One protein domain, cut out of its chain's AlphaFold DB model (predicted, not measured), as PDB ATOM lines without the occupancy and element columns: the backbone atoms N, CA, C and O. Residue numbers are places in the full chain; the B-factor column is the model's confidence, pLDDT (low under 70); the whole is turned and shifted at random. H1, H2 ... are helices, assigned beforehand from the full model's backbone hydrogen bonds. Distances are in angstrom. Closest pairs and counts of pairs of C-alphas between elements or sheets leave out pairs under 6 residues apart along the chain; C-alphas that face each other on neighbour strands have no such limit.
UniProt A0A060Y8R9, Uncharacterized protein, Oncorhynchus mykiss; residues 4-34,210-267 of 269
ATOM      1  N   CYS A   4     173.658 313.566 286.956       50.22
ATOM      2  CA  CYS A   4     172.474 313.656 287.809       50.22
ATOM      3  C   CYS A   4     171.709 312.323 287.947       50.22
ATOM      4  O   CYS A   4     171.164 312.044 289.008       50.22
ATOM      5  N   SER A   5     171.653 311.484 286.911       56.22
ATOM      6  CA  SER A   5     170.894 310.222 286.948       56.22
ATOM      7  C   SER A   5     171.517 309.172 287.874       56.22
ATOM      8  O   SER A   5     170.780 308.429 288.524       56.22
ATOM      9  N   ILE A   6     172.852 309.169 287.971       63.41
ATOM     10  CA  ILE A   6     173.642 308.267 288.819       63.41
ATOM     11  C   ILE A   6     173.557 308.720 290.278       63.41
ATOM     12  O   ILE A   6     173.197 307.929 291.143       63.41
ATOM     13  N   ILE A   7     173.805 310.008 290.541       65.25
ATOM     14  CA  ILE A   7     173.810 310.563 291.905       65.25
ATOM     15  C   ILE A   7     172.432 310.435 292.570       65.25
ATOM     16  O   ILE A   7     172.335 310.193 293.769       65.25
ATOM     17  N   TRP A   8     171.355 310.592 291.799       66.88
ATOM     18  CA  TRP A   8     169.996 310.608 292.338       66.88
ATOM     19  C   TRP A   8     169.231 309.298 292.142       66.88
ATOM     20  O   TRP A   8     168.037 309.263 292.435       66.88
ATOM     21  N   SER A   9     169.865 308.232 291.641       73.69
ATOM     22  CA  SER A   9     169.204 306.951 291.334       73.69
ATOM     23  C   SER A   9     167.898 307.147 290.548       73.69
ATOM     24  O   SER A   9     166.840 306.646 290.931       73.69
ATOM     25  N   LYS A  10     167.955 307.955 289.479       72.25
ATOM     26  CA  LYS A  10     166.810 308.377 288.638       72.25
ATOM     27  C   LYS A  10     165.716 309.206 289.342       72.25
ATOM     28  O   LYS A  10     164.680 309.484 288.739       72.25
ATOM     29  N   ARG A  11     165.913 309.647 290.588       71.50
ATOM     30  CA  ARG A  11     164.972 310.539 291.292       71.50
ATOM     31  C   ARG A  11     165.178 311.994 290.871       71.50
ATOM     32  O   ARG A  11     166.288 312.413 290.555       71.50
ATOM     33  N   LYS A  12     164.103 312.790 290.903       66.94
ATOM     34  CA  LYS A  12     164.184 314.231 290.618       66.94
ATOM     35  C   LYS A  12     164.895 314.960 291.771       66.94
ATOM     36  O   LYS A  12     164.412 314.887 292.907       66.94
ATOM     37  N   PRO A  13     166.008 315.670 291.516       69.06
ATOM     38  CA  PRO A  13     166.692 316.431 292.551       69.06
ATOM     39  C   PRO A  13     165.832 317.624 292.986       69.06
ATOM     40  O   PRO A  13     165.261 318.332 292.160       69.06
ATOM     41  N   ARG A  14     165.726 317.841 294.303       73.88
ATOM     42  CA  ARG A  14     164.941 318.954 294.875       73.88
ATOM     43  C   ARG A  14     165.671 320.299 294.799       73.88
ATOM     44  O   ARG A  14     165.027 321.338 294.798       73.88
ATOM     45  N   LEU A  15     166.999 320.260 294.721       76.50
ATOM     46  CA  LEU A  15     167.870 321.407 294.471       76.50
ATOM     47  C   LEU A  15     168.492 321.287 293.091       76.50
ATOM     48  O   LEU A  15     168.797 320.188 292.629       76.50
ATOM     49  N   LYS A  16     168.740 322.429 292.452       80.44
ATOM     50  CA  LYS A  16     169.521 322.454 291.217       80.44
ATOM     51  C   LYS A  16     170.942 321.971 291.511       80.44
ATOM     52  O   LYS A  16     171.545 322.403 292.488       80.44
ATOM     53  N   MET A  17     171.489 321.137 290.628       79.06
ATOM     54  CA  MET A  17     172.856 320.611 290.751       79.06
ATOM     55  C   MET A  17     173.894 321.731 290.912       79.06
ATOM     56  O   MET A  17     174.776 321.628 291.755       79.06
ATOM     57  N   ALA A  18     173.717 322.839 290.187       78.38
ATOM     58  CA  ALA A  18     174.575 324.018 290.283       78.38
ATOM     59  C   ALA A  18     174.666 324.591 291.711       78.38
ATOM     60  O   ALA A  18     175.728 325.037 292.114       78.38
ATOM     61  N   ILE A  19     173.580 324.532 292.495       80.00
ATOM     62  CA  ILE A  19     173.576 324.997 293.891       80.00
ATOM     63  C   ILE A  19     174.366 324.028 294.772       80.00
ATOM     64  O   ILE A  19     175.131 324.446 295.627       80.00
ATOM     65  N   LEU A  20     174.222 322.722 294.552       81.06
ATOM     66  CA  LEU A  20     174.941 321.710 295.331       81.06
ATOM     67  C   LEU A  20     176.452 321.764 295.095       81.06
ATOM     68  O   LEU A  20     177.224 321.489 296.009       81.06
ATOM     69  N   GLN A  21     176.854 322.138 293.880       83.00
ATOM     70  CA  GLN A  21     178.248 322.306 293.477       83.00
ATOM     71  C   GLN A  21     178.890 323.597 294.013       83.00
ATOM     72  O   GLN A  21     180.105 323.768 293.884       83.00
ATOM     73  N   LEU A  22     178.124 324.501 294.634       79.62
ATOM     74  CA  LEU A  22     178.680 325.702 295.259       79.62
ATOM     75  C   LEU A  22     179.506 325.377 296.509       79.62
ATOM     76  O   LEU A  22     179.307 324.319 297.123       79.62
ATOM     77  N   PRO A  23     180.434 326.276 296.888       76.75
ATOM     78  CA  PRO A  23     181.128 326.195 298.160       76.75
ATOM     79  C   PRO A  23     180.155 326.068 299.325       76.75
ATOM     80  O   PRO A  23     179.102 326.712 299.317       76.75
ATOM     81  N   SER A  24     180.506 325.289 300.351       73.31
ATOM     82  CA  SER A  24     179.692 325.231 301.574       73.31
ATOM     83  C   SER A  24     179.529 326.611 302.219       73.31
ATOM     84  O   SER A  24     178.497 326.872 302.827       73.31
ATOM     85  N   SER A  25     180.521 327.498 302.070       72.38
ATOM     86  CA  SER A  25     180.456 328.895 302.531       72.38
ATOM     87  C   SER A  25     179.383 329.718 301.816       72.38
ATOM     88  O   SER A  25     178.831 330.637 302.400       72.38
ATOM     89  N   MET A  26     179.032 329.352 300.581       72.56
ATOM     90  CA  MET A  26     178.006 330.019 299.771       72.56
ATOM     91  C   MET A  26     176.689 329.230 299.724       72.56
ATOM     92  O   MET A  26     175.882 329.393 298.808       72.56
ATOM     93  N   GLY A  27     176.478 328.332 300.690       72.94
ATOM     94  CA  GLY A  27     175.258 327.540 300.813       72.94
ATOM     95  C   GLY A  27     175.165 326.322 299.900       72.94
ATOM     96  O   GLY A  27     174.093 325.723 299.798       72.94
ATOM     97  N   GLY A  28     176.252 325.925 299.243       79.50
ATOM     98  CA  GLY A  28     176.322 324.643 298.546       79.50
ATOM     99  C   GLY A  28     176.671 323.470 299.462       79.50
ATOM    100  O   GLY A  28     176.679 323.583 300.686       79.50
ATOM    101  N   LEU A  29     176.940 322.313 298.857       77.31
ATOM    102  CA  LEU A  29     177.383 321.098 299.555       77.31
ATOM    103  C   LEU A  29     178.823 320.709 299.199       77.31
ATOM    104  O   LEU A  29     179.230 319.586 299.487       77.31
ATOM    105  N   ASP A  30     179.571 321.593 298.534       78.44
ATOM    106  CA  ASP A  30     180.882 321.266 297.970       78.44
ATOM    107  C   ASP A  30     180.869 320.051 297.040       78.44
ATOM    108  O   ASP A  30     181.853 319.325 296.912       78.44
ATOM    109  N   LEU A  31     179.742 319.823 296.359       82.00
ATOM    110  CA  LEU A  31     179.629 318.670 295.487       82.00
ATOM    111  C   LEU A  31     180.586 318.817 294.288       82.00
ATOM    112  O   LEU A  31     180.530 319.831 293.585       82.00
ATOM    113  N   PRO A  32     181.411 317.798 293.994       79.50
ATOM    114  CA  PRO A  32     182.267 317.769 292.817       79.50
ATOM    115  C   PRO A  32     181.510 318.051 291.518       79.50
ATOM    116  O   PRO A  32     180.513 317.395 291.197       79.50
ATOM    117  N   ASN A  33     182.009 318.992 290.716       84.06
ATOM    118  CA  ASN A  33     181.546 319.136 289.342       84.06
ATOM    119  C   ASN A  33     182.373 318.223 288.436       84.06
ATOM    120  O   ASN A  33     183.468 318.587 288.024       84.06
ATOM    121  N   ILE A  34     181.828 317.046 288.107       84.12
ATOM    122  CA  ILE A  34     182.496 316.017 287.287       84.12
ATOM    123  C   ILE A  34     183.056 316.605 285.982       84.12
ATOM    124  O   ILE A  34     184.156 316.252 285.568       84.12
ATOM    125  N   ALA A 210     179.820 331.610 288.754       60.84
ATOM    126  CA  ALA A 210     178.994 332.413 289.652       60.84
ATOM    127  C   ALA A 210     177.527 331.940 289.606       60.84
ATOM    128  O   ALA A 210     176.722 332.380 288.782       60.84
ATOM    129  N   VAL A 211     177.158 331.010 290.488       66.06
ATOM    130  CA  VAL A 211     175.752 330.662 290.715       66.06
ATOM    131  C   VAL A 211     175.192 331.679 291.694       66.06
ATOM    132  O   VAL A 211     175.545 331.693 292.869       66.06
ATOM    133  N   ASN A 212     174.311 332.541 291.196       64.81
ATOM    134  CA  ASN A 212     173.728 333.612 291.988       64.81
ATOM    135  C   ASN A 212     172.795 333.047 293.085       64.81
ATOM    136  O   ASN A 212     171.670 332.617 292.806       64.81
ATOM    137  N   THR A 213     173.261 333.069 294.335       67.12
ATOM    138  CA  THR A 213     172.478 332.761 295.544       67.12
ATOM    139  C   THR A 213     171.774 333.988 296.130       67.12
ATOM    140  O   THR A 213     170.913 333.830 296.999       67.12
ATOM    141  N   GLN A 214     172.025 335.193 295.605       70.50
ATOM    142  CA  GLN A 214     171.399 336.437 296.071       70.50
ATOM    143  C   GLN A 214     169.883 336.436 295.889       70.50
ATOM    144  O   GLN A 214     169.172 337.075 296.654       70.50
ATOM    145  N   ARG A 215     169.348 335.656 294.942       75.44
ATOM    146  CA  ARG A 215     167.892 335.498 294.808       75.44
ATOM    147  C   ARG A 215     167.250 334.922 296.076       75.44
ATOM    148  O   ARG A 215     166.116 335.266 296.383       75.44
ATOM    149  N   VAL A 216     167.935 334.024 296.784       77.62
ATOM    150  CA  VAL A 216     167.422 333.453 298.041       77.62
ATOM    151  C   VAL A 216     167.510 334.493 299.155       77.62
ATOM    152  O   VAL A 216     166.532 334.681 299.875       77.62
ATOM    153  N   LYS A 217     168.631 335.219 299.225       81.75
ATOM    154  CA  LYS A 217     168.855 336.337 300.150       81.75
ATOM    155  C   LYS A 217     167.765 337.411 300.031       81.75
ATOM    156  O   LYS A 217     167.061 337.652 301.001       81.75
ATOM    157  N   GLN A 218     167.516 337.928 298.826       82.38
ATOM    158  CA  GLN A 218     166.492 338.954 298.556       82.38
ATOM    159  C   GLN A 218     165.080 338.542 298.988       82.38
ATOM    160  O   GLN A 218     164.264 339.368 299.393       82.38
ATOM    161  N   VAL A 219     164.757 337.251 298.883       83.69
ATOM    162  CA  VAL A 219     163.450 336.750 299.315       83.69
ATOM    163  C   VAL A 219     163.350 336.725 300.838       83.69
ATOM    164  O   VAL A 219     162.305 337.096 301.367       83.69
ATOM    165  N   TRP A 220     164.421 336.341 301.535       84.56
ATOM    166  CA  TRP A 220     164.475 336.410 302.995       84.56
ATOM    167  C   TRP A 220     164.448 337.848 303.510       84.56
ATOM    168  O   TRP A 220     163.716 338.116 304.457       84.56
ATOM    169  N   GLU A 221     165.147 338.779 302.856       87.50
ATOM    170  CA  GLU A 221     165.088 340.210 303.191       87.50
ATOM    171  C   GLU A 221     163.657 340.745 303.107       87.50
ATOM    172  O   GLU A 221     163.179 341.422 304.016       87.50
ATOM    173  N   LYS A 222     162.931 340.371 302.044       86.56
ATOM    174  CA  LYS A 222     161.531 340.763 301.860       86.56
ATOM    175  C   LYS A 222     160.591 340.124 302.887       86.56
ATOM    176  O   LYS A 222     159.669 340.789 303.343       86.56
ATOM    177  N   GLU A 223     160.771 338.844 303.213       85.81
ATOM    178  CA  GLU A 223     159.892 338.125 304.152       85.81
ATOM    179  C   GLU A 223     160.125 338.546 305.607       85.81
ATOM    180  O   GLU A 223     159.166 338.667 306.366       85.81
ATOM    181  N   LEU A 224     161.377 338.799 305.990       85.06
ATOM    182  CA  LEU A 224     161.742 339.203 307.348       85.06
ATOM    183  C   LEU A 224     161.694 340.721 307.549       85.06
ATOM    184  O   LEU A 224     161.702 341.171 308.688       85.06
ATOM    185  N   SER A 225     161.617 341.509 306.468       84.56
ATOM    186  CA  SER A 225     161.747 342.975 306.498       84.56
ATOM    187  C   SER A 225     163.047 343.439 307.171       84.56
ATOM    188  O   SER A 225     163.078 344.456 307.859       84.56
ATOM    189  N   VAL A 226     164.126 342.675 306.971       85.88
ATOM    190  CA  VAL A 226     165.471 342.936 307.502       85.88
ATOM    191  C   VAL A 226     166.438 343.068 306.331       85.88
ATOM    192  O   VAL A 226     166.367 342.295 305.378       85.88
ATOM    193  N   THR A 227     167.356 344.026 306.407       82.75
ATOM    194  CA  THR A 227     168.484 344.134 305.475       82.75
ATOM    195  C   THR A 227     169.542 343.104 305.841       82.75
ATOM    196  O   THR A 227     170.062 343.132 306.957       82.75
ATOM    197  N   ILE A 228     169.857 342.196 304.918       81.19
ATOM    198  CA  ILE A 228     170.898 341.195 305.119       81.19
ATOM    199  C   ILE A 228     172.145 341.701 304.397       81.19
ATOM    200  O   ILE A 228     172.188 341.749 303.171       81.19
ATOM    201  N   ASP A 229     173.180 342.101 305.126       84.12
ATOM    202  CA  ASP A 229     174.473 342.408 304.508       84.12
ATOM    203  C   ASP A 229     175.186 341.115 304.057       84.12
ATOM    204  O   ASP A 229     174.667 340.000 304.177       84.12
ATOM    205  N   GLU A 230     176.314 341.240 303.355       79.69
ATOM    206  CA  GLU A 230     177.019 340.056 302.840       79.69
ATOM    207  C   GLU A 230     177.689 339.260 303.968       79.69
ATOM    208  O   GLU A 230     177.650 338.033 303.950       79.69
ATOM    209  N   GLU A 231     178.189 339.945 304.998       83.25
ATOM    210  CA  GLU A 231     178.822 339.326 306.165       83.25
ATOM    211  C   GLU A 231     177.820 338.501 306.988       83.25
ATOM    212  O   GLU A 231     178.063 337.324 307.261       83.25
ATOM    213  N   MET A 232     176.632 339.045 307.287       82.75
ATOM    214  CA  MET A 232     175.576 338.289 307.963       82.75
ATOM    215  C   MET A 232     175.094 337.113 307.106       82.75
ATOM    216  O   MET A 232     174.729 336.065 307.643       82.75
ATOM    217  N   TRP A 233     175.104 337.242 305.774       85.19
ATOM    218  CA  TRP A 233     174.744 336.139 304.881       85.19
ATOM    219  C   TRP A 233     175.758 334.989 304.925       85.19
ATOM    220  O   TRP A 233     175.353 333.825 305.002       85.19
ATOM    221  N   GLU A 234     177.055 335.289 304.924       82.25
ATOM    222  CA  GLU A 234     178.112 334.286 305.110       82.25
ATOM    223  C   GLU A 234     178.021 333.617 306.488       82.25
ATOM    224  O   GLU A 234     178.116 332.388 306.606       82.25
ATOM    225  N   ASP A 235     177.743 334.407 307.522       84.50
ATOM    226  CA  ASP A 235     177.543 333.933 308.885       84.50
ATOM    227  C   ASP A 235     176.357 332.969 308.992       84.50
ATOM    228  O   ASP A 235     176.488 331.906 309.602       84.50
ATOM    229  N   ILE A 236     175.224 333.262 308.344       85.50
ATOM    230  CA  ILE A 236     174.053 332.366 308.302       85.50
ATOM    231  C   ILE A 236     174.439 330.984 307.753       85.50
ATOM    232  O   ILE A 236     174.063 329.957 308.334       85.50
ATOM    233  N   TRP A 237     175.224 330.926 306.672       84.00
ATOM    234  CA  TRP A 237     175.699 329.653 306.119       84.00
ATOM    235  C   TRP A 237     176.679 328.942 307.051       84.00
ATOM    236  O   TRP A 237     176.588 327.719 307.230       84.00
ATOM    237  N   ARG A 238     177.582 329.693 307.695       83.75
ATOM    238  CA  ARG A 238     178.517 329.158 308.693       83.75
ATOM    239  C   ARG A 238     177.770 328.544 309.876       83.75
ATOM    240  O   ARG A 238     178.039 327.392 310.226       83.75
ATOM    241  N   TYR A 239     176.788 329.248 310.435       84.50
ATOM    242  CA  TYR A 239     175.976 328.770 311.556       84.50
ATOM    243  C   TYR A 239     175.130 327.555 311.183       84.50
ATOM    244  O   TYR A 239     175.108 326.575 311.927       84.50
ATOM    245  N   ALA A 240     174.511 327.541 310.000       83.38
ATOM    246  CA  ALA A 240     173.759 326.377 309.520       83.38
ATOM    247  C   ALA A 240     174.609 325.093 309.488       83.38
ATOM    248  O   ALA A 240     174.091 323.982 309.662       83.38
ATOM    249  N   LYS A 241     175.926 325.239 309.296       76.62
ATOM    250  CA  LYS A 241     176.894 324.144 309.290       76.62
ATOM    251  C   LYS A 241     177.367 323.752 310.690       76.62
ATOM    252  O   LYS A 241     177.612 322.560 310.894       76.62
ATOM    253  N   THR A 242     177.538 324.696 311.613       82.38
ATOM    254  CA  THR A 242     178.106 324.447 312.954       82.38
ATOM    255  C   THR A 242     177.061 324.135 314.022       82.38
ATOM    256  O   THR A 242     177.411 323.556 315.044       82.38
ATOM    257  N   ILE A 243     175.779 324.422 313.769       84.06
ATOM    258  CA  ILE A 243     174.688 324.253 314.743       84.06
ATOM    259  C   ILE A 243     174.525 322.821 315.274       84.06
ATOM    260  O   ILE A 243     173.977 322.614 316.353       84.06
ATOM    261  N   SER A 244     174.945 321.804 314.517       81.31
ATOM    262  CA  SER A 244     174.847 320.413 314.953       81.31
ATOM    263  C   SER A 244     175.825 319.508 314.215       81.31
ATOM    264  O   SER A 244     176.042 319.651 313.012       81.31
ATOM    265  N   ILE A 245     176.339 318.504 314.926       81.75
ATOM    266  CA  ILE A 245     177.134 317.401 314.366       81.75
ATOM    267  C   ILE A 245     176.240 316.462 313.529       81.75
ATOM    268  O   ILE A 245     176.702 315.815 312.591       81.75
ATOM    269  N   CYS A 246     174.932 316.418 313.810       86.62
ATOM    270  CA  CYS A 246     173.995 315.542 313.116       86.62
ATOM    271  C   CYS A 246     173.726 316.013 311.677       86.62
ATOM    272  O   CYS A 246     173.108 317.056 311.441       86.62
ATOM    273  N   ASN A 247     174.093 315.179 310.699       81.38
ATOM    274  CA  ASN A 247     173.872 315.448 309.274       81.38
ATOM    275  C   ASN A 247     172.393 315.683 308.925       81.38
ATOM    276  O   ASN A 247     172.092 316.483 308.040       81.38
ATOM    277  N   ARG A 248     171.457 315.038 309.637       82.88
ATOM    278  CA  ARG A 248     170.016 315.250 309.431       82.88
ATOM    279  C   ARG A 248     169.605 316.677 309.792       82.88
ATOM    280  O   ARG A 248     168.876 317.299 309.024       82.88
ATOM    281  N   THR A 249     170.095 317.201 310.912       83.00
ATOM    282  CA  THR A 249     169.809 318.567 311.367       83.00
ATOM    283  C   THR A 249     170.415 319.597 310.416       83.00
ATOM    284  O   THR A 249     169.710 320.497 309.969       83.00
ATOM    285  N   ARG A 250     171.672 319.404 309.996       83.31
ATOM    286  CA  ARG A 250     172.336 320.261 308.993       83.31
ATOM    287  C   ARG A 250     171.574 320.282 307.664       83.31
ATOM    288  O   ARG A 250     171.338 321.340 307.090       83.31
ATOM    289  N   ALA A 251     171.110 319.119 307.205       80.44
ATOM    290  CA  ALA A 251     170.307 319.011 305.990       80.44
ATOM    291  C   ALA A 251     168.943 319.712 306.112       80.44
ATOM    292  O   ALA A 251     168.442 320.242 305.122       80.44
ATOM    293  N   ILE A 252     168.328 319.720 307.300       83.62
ATOM    294  CA  ILE A 252     167.093 320.475 307.553       83.62
ATOM    295  C   ILE A 252     167.367 321.978 307.463       83.62
ATOM    296  O   ILE A 252     166.626 322.663 306.765       83.62
ATOM    297  N   GLN A 253     168.447 322.475 308.071       85.06
ATOM    298  CA  GLN A 253     168.804 323.898 308.001       85.06
ATOM    299  C   GLN A 253     169.064 324.354 306.566       85.06
ATOM    300  O   GLN A 253     168.459 325.318 306.103       85.06
ATOM    301  N   LEU A 254     169.848 323.584 305.805       81.81
ATOM    302  CA  LEU A 254     170.053 323.848 304.380       81.81
ATOM    303  C   LEU A 254     168.728 323.864 303.604       81.81
ATOM    304  O   LEU A 254     168.524 324.718 302.746       81.81
ATOM    305  N   ARG A 255     167.789 322.959 303.913       83.19
ATOM    306  CA  ARG A 255     166.454 322.958 303.292       83.19
ATOM    307  C   ARG A 255     165.617 324.172 303.671       83.19
ATOM    308  O   ARG A 255     164.831 324.618 302.838       83.19
ATOM    309  N   ILE A 256     165.735 324.673 304.896       84.56
ATOM    310  CA  ILE A 256     165.025 325.875 305.341       84.56
ATOM    311  C   ILE A 256     165.567 327.082 304.587       84.56
ATOM    312  O   ILE A 256     164.788 327.739 303.902       84.56
ATOM    313  N   ILE A 257     166.884 327.301 304.618       84.38
ATOM    314  CA  ILE A 257     167.524 328.473 304.007       84.38
ATOM    315  C   ILE A 257     167.288 328.488 302.491       84.38
ATOM    316  O   ILE A 257     166.873 329.510 301.950       84.38
ATOM    317  N   HIS A 258     167.408 327.337 301.812       82.50
ATOM    318  CA  HIS A 258     167.069 327.195 300.384       82.50
ATOM    319  C   HIS A 258     165.561 327.148 300.076       82.50
ATOM    320  O   HIS A 258     165.178 326.963 298.921       82.50
ATOM    321  N   ARG A 259     164.688 327.284 301.081       80.25
ATOM    322  CA  ARG A 259     163.215 327.267 300.954       80.25
ATOM    323  C   ARG A 259     162.656 326.016 300.257       80.25
ATOM    324  O   ARG A 259     161.706 326.075 299.481       80.25
ATOM    325  N   LEU A 260     163.231 324.853 300.558       77.69
ATOM    326  CA  LEU A 260     162.809 323.538 300.044       77.69
ATOM    327  C   LEU A 260     161.710 322.879 300.880       77.69
ATOM    328  O   LEU A 260     161.255 321.777 300.555       77.69
ATOM    329  N   HIS A 261     161.332 323.499 301.994       71.31
ATOM    330  CA  HIS A 261     160.215 323.046 302.799       71.31
ATOM    331  C   HIS A 261     158.900 323.423 302.106       71.31
ATOM    332  O   HIS A 261     158.767 324.480 301.493       71.31
ATOM    333  N   ILE A 262     157.918 322.529 302.185       60.91
ATOM    334  CA  ILE A 262     156.567 322.817 301.715       60.91
ATOM    335  C   ILE A 262     155.842 323.440 302.903       60.91
ATOM    336  O   ILE A 262     155.603 322.746 303.891       60.91
ATOM    337  N   SER A 263     155.535 324.734 302.827       56.97
ATOM    338  CA  SER A 263     154.684 325.382 303.822       56.97
ATOM    339  C   SER A 263     153.265 324.790 303.760       56.97
ATOM    340  O   SER A 263     152.800 324.448 302.667       56.97
ATOM    341  N   PRO A 264     152.556 324.656 304.897       56.25
ATOM    342  CA  PRO A 264     151.189 324.125 304.936       56.25
ATOM    343  C   PRO A 264     150.237 324.831 303.958       56.25
ATOM    344  O   PRO A 264     149.437 324.172 303.305       56.25
ATOM    345  N   ASN A 265     150.419 326.137 303.745       56.84
ATOM    346  CA  ASN A 265     149.622 326.942 302.811       56.84
ATOM    347  C   ASN A 265     149.762 326.518 301.335       56.84
ATOM    348  O   ASN A 265     148.889 326.819 300.534       56.84
ATOM    349  N   ARG A 266     150.836 325.808 300.955       52.41
ATOM    350  CA  ARG A 266     151.015 325.224 299.607       52.41
ATOM    351  C   ARG A 266     150.442 323.810 299.466       52.41
ATOM    352  O   ARG A 266     150.532 323.239 298.384       52.41
ATOM    353  N   ARG A 267     149.928 323.220 300.551       46.66
ATOM    354  CA  ARG A 267     149.245 321.914 300.560       46.66
ATOM    355  C   ARG A 267     147.723 322.035 300.621       46.66
ATOM    356  O   ARG A 267     147.067 321.000 300.652       46.66
TER     357      ARG A 267
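Overview. This is residues 4 to 34 and 210 to 267 of the 269 residues of an uncharacterized protein of Oncorhynchus mykiss (UniProt A0A060Y8R9). A helical hairpin, H4 and H5, has H3 set crosswise near it, while short H1 and H2 lie on a winding first segment; residues 262 to 267 stick out. The 89 printed residues hold five named helices, H1 to H5 in chain order, and no named strand: all helix, with 43 residues in helices, under half. The whole is compact, radius of gyration of the C-alphas 13.9 A, spanning 40 by 32 by 29 A.

Arrangement. H4, residues 230 to 242, touches H5, residues 247 to 257, with residues 240 to 241 alone; the closest C-alphas, Ala 240 and Gln 253, are 5.7 A apart. This hairpin runs opposite ways at a shallow tilt of 26 degrees. H3, residues 214 to 224, is close to but not clearly touching H4, about perpendicular at 89 degrees; the closest C-alphas, Lys 217 and Trp 233, are 7.6 A apart. H2, residues 17 to 20, and H1, residues 4 to 7, are apart from H4 and H5. Every O i to N i+4 pair is within hydrogen-bond range in H3, H4 and H5; H1 and H2 are too short for one.

Along the chain. H4 is 18.6 A long, from C-alpha 230 at (177.019, 340.056, 302.840); H5, 15.4 A, ends at C-alpha 257 (167.524, 328.473, 304.007); H3 is 15.1 A long.

Size, cuts and confidence. Residues 35 to 209 are not printed, and C-alphas 34 and 210 are 16.9 A apart across the cut. Of the links printed whole, none is long. Confidence is under 70 at residues 4 to 8, 12 to 13, 210 to 213 and 262 to 267.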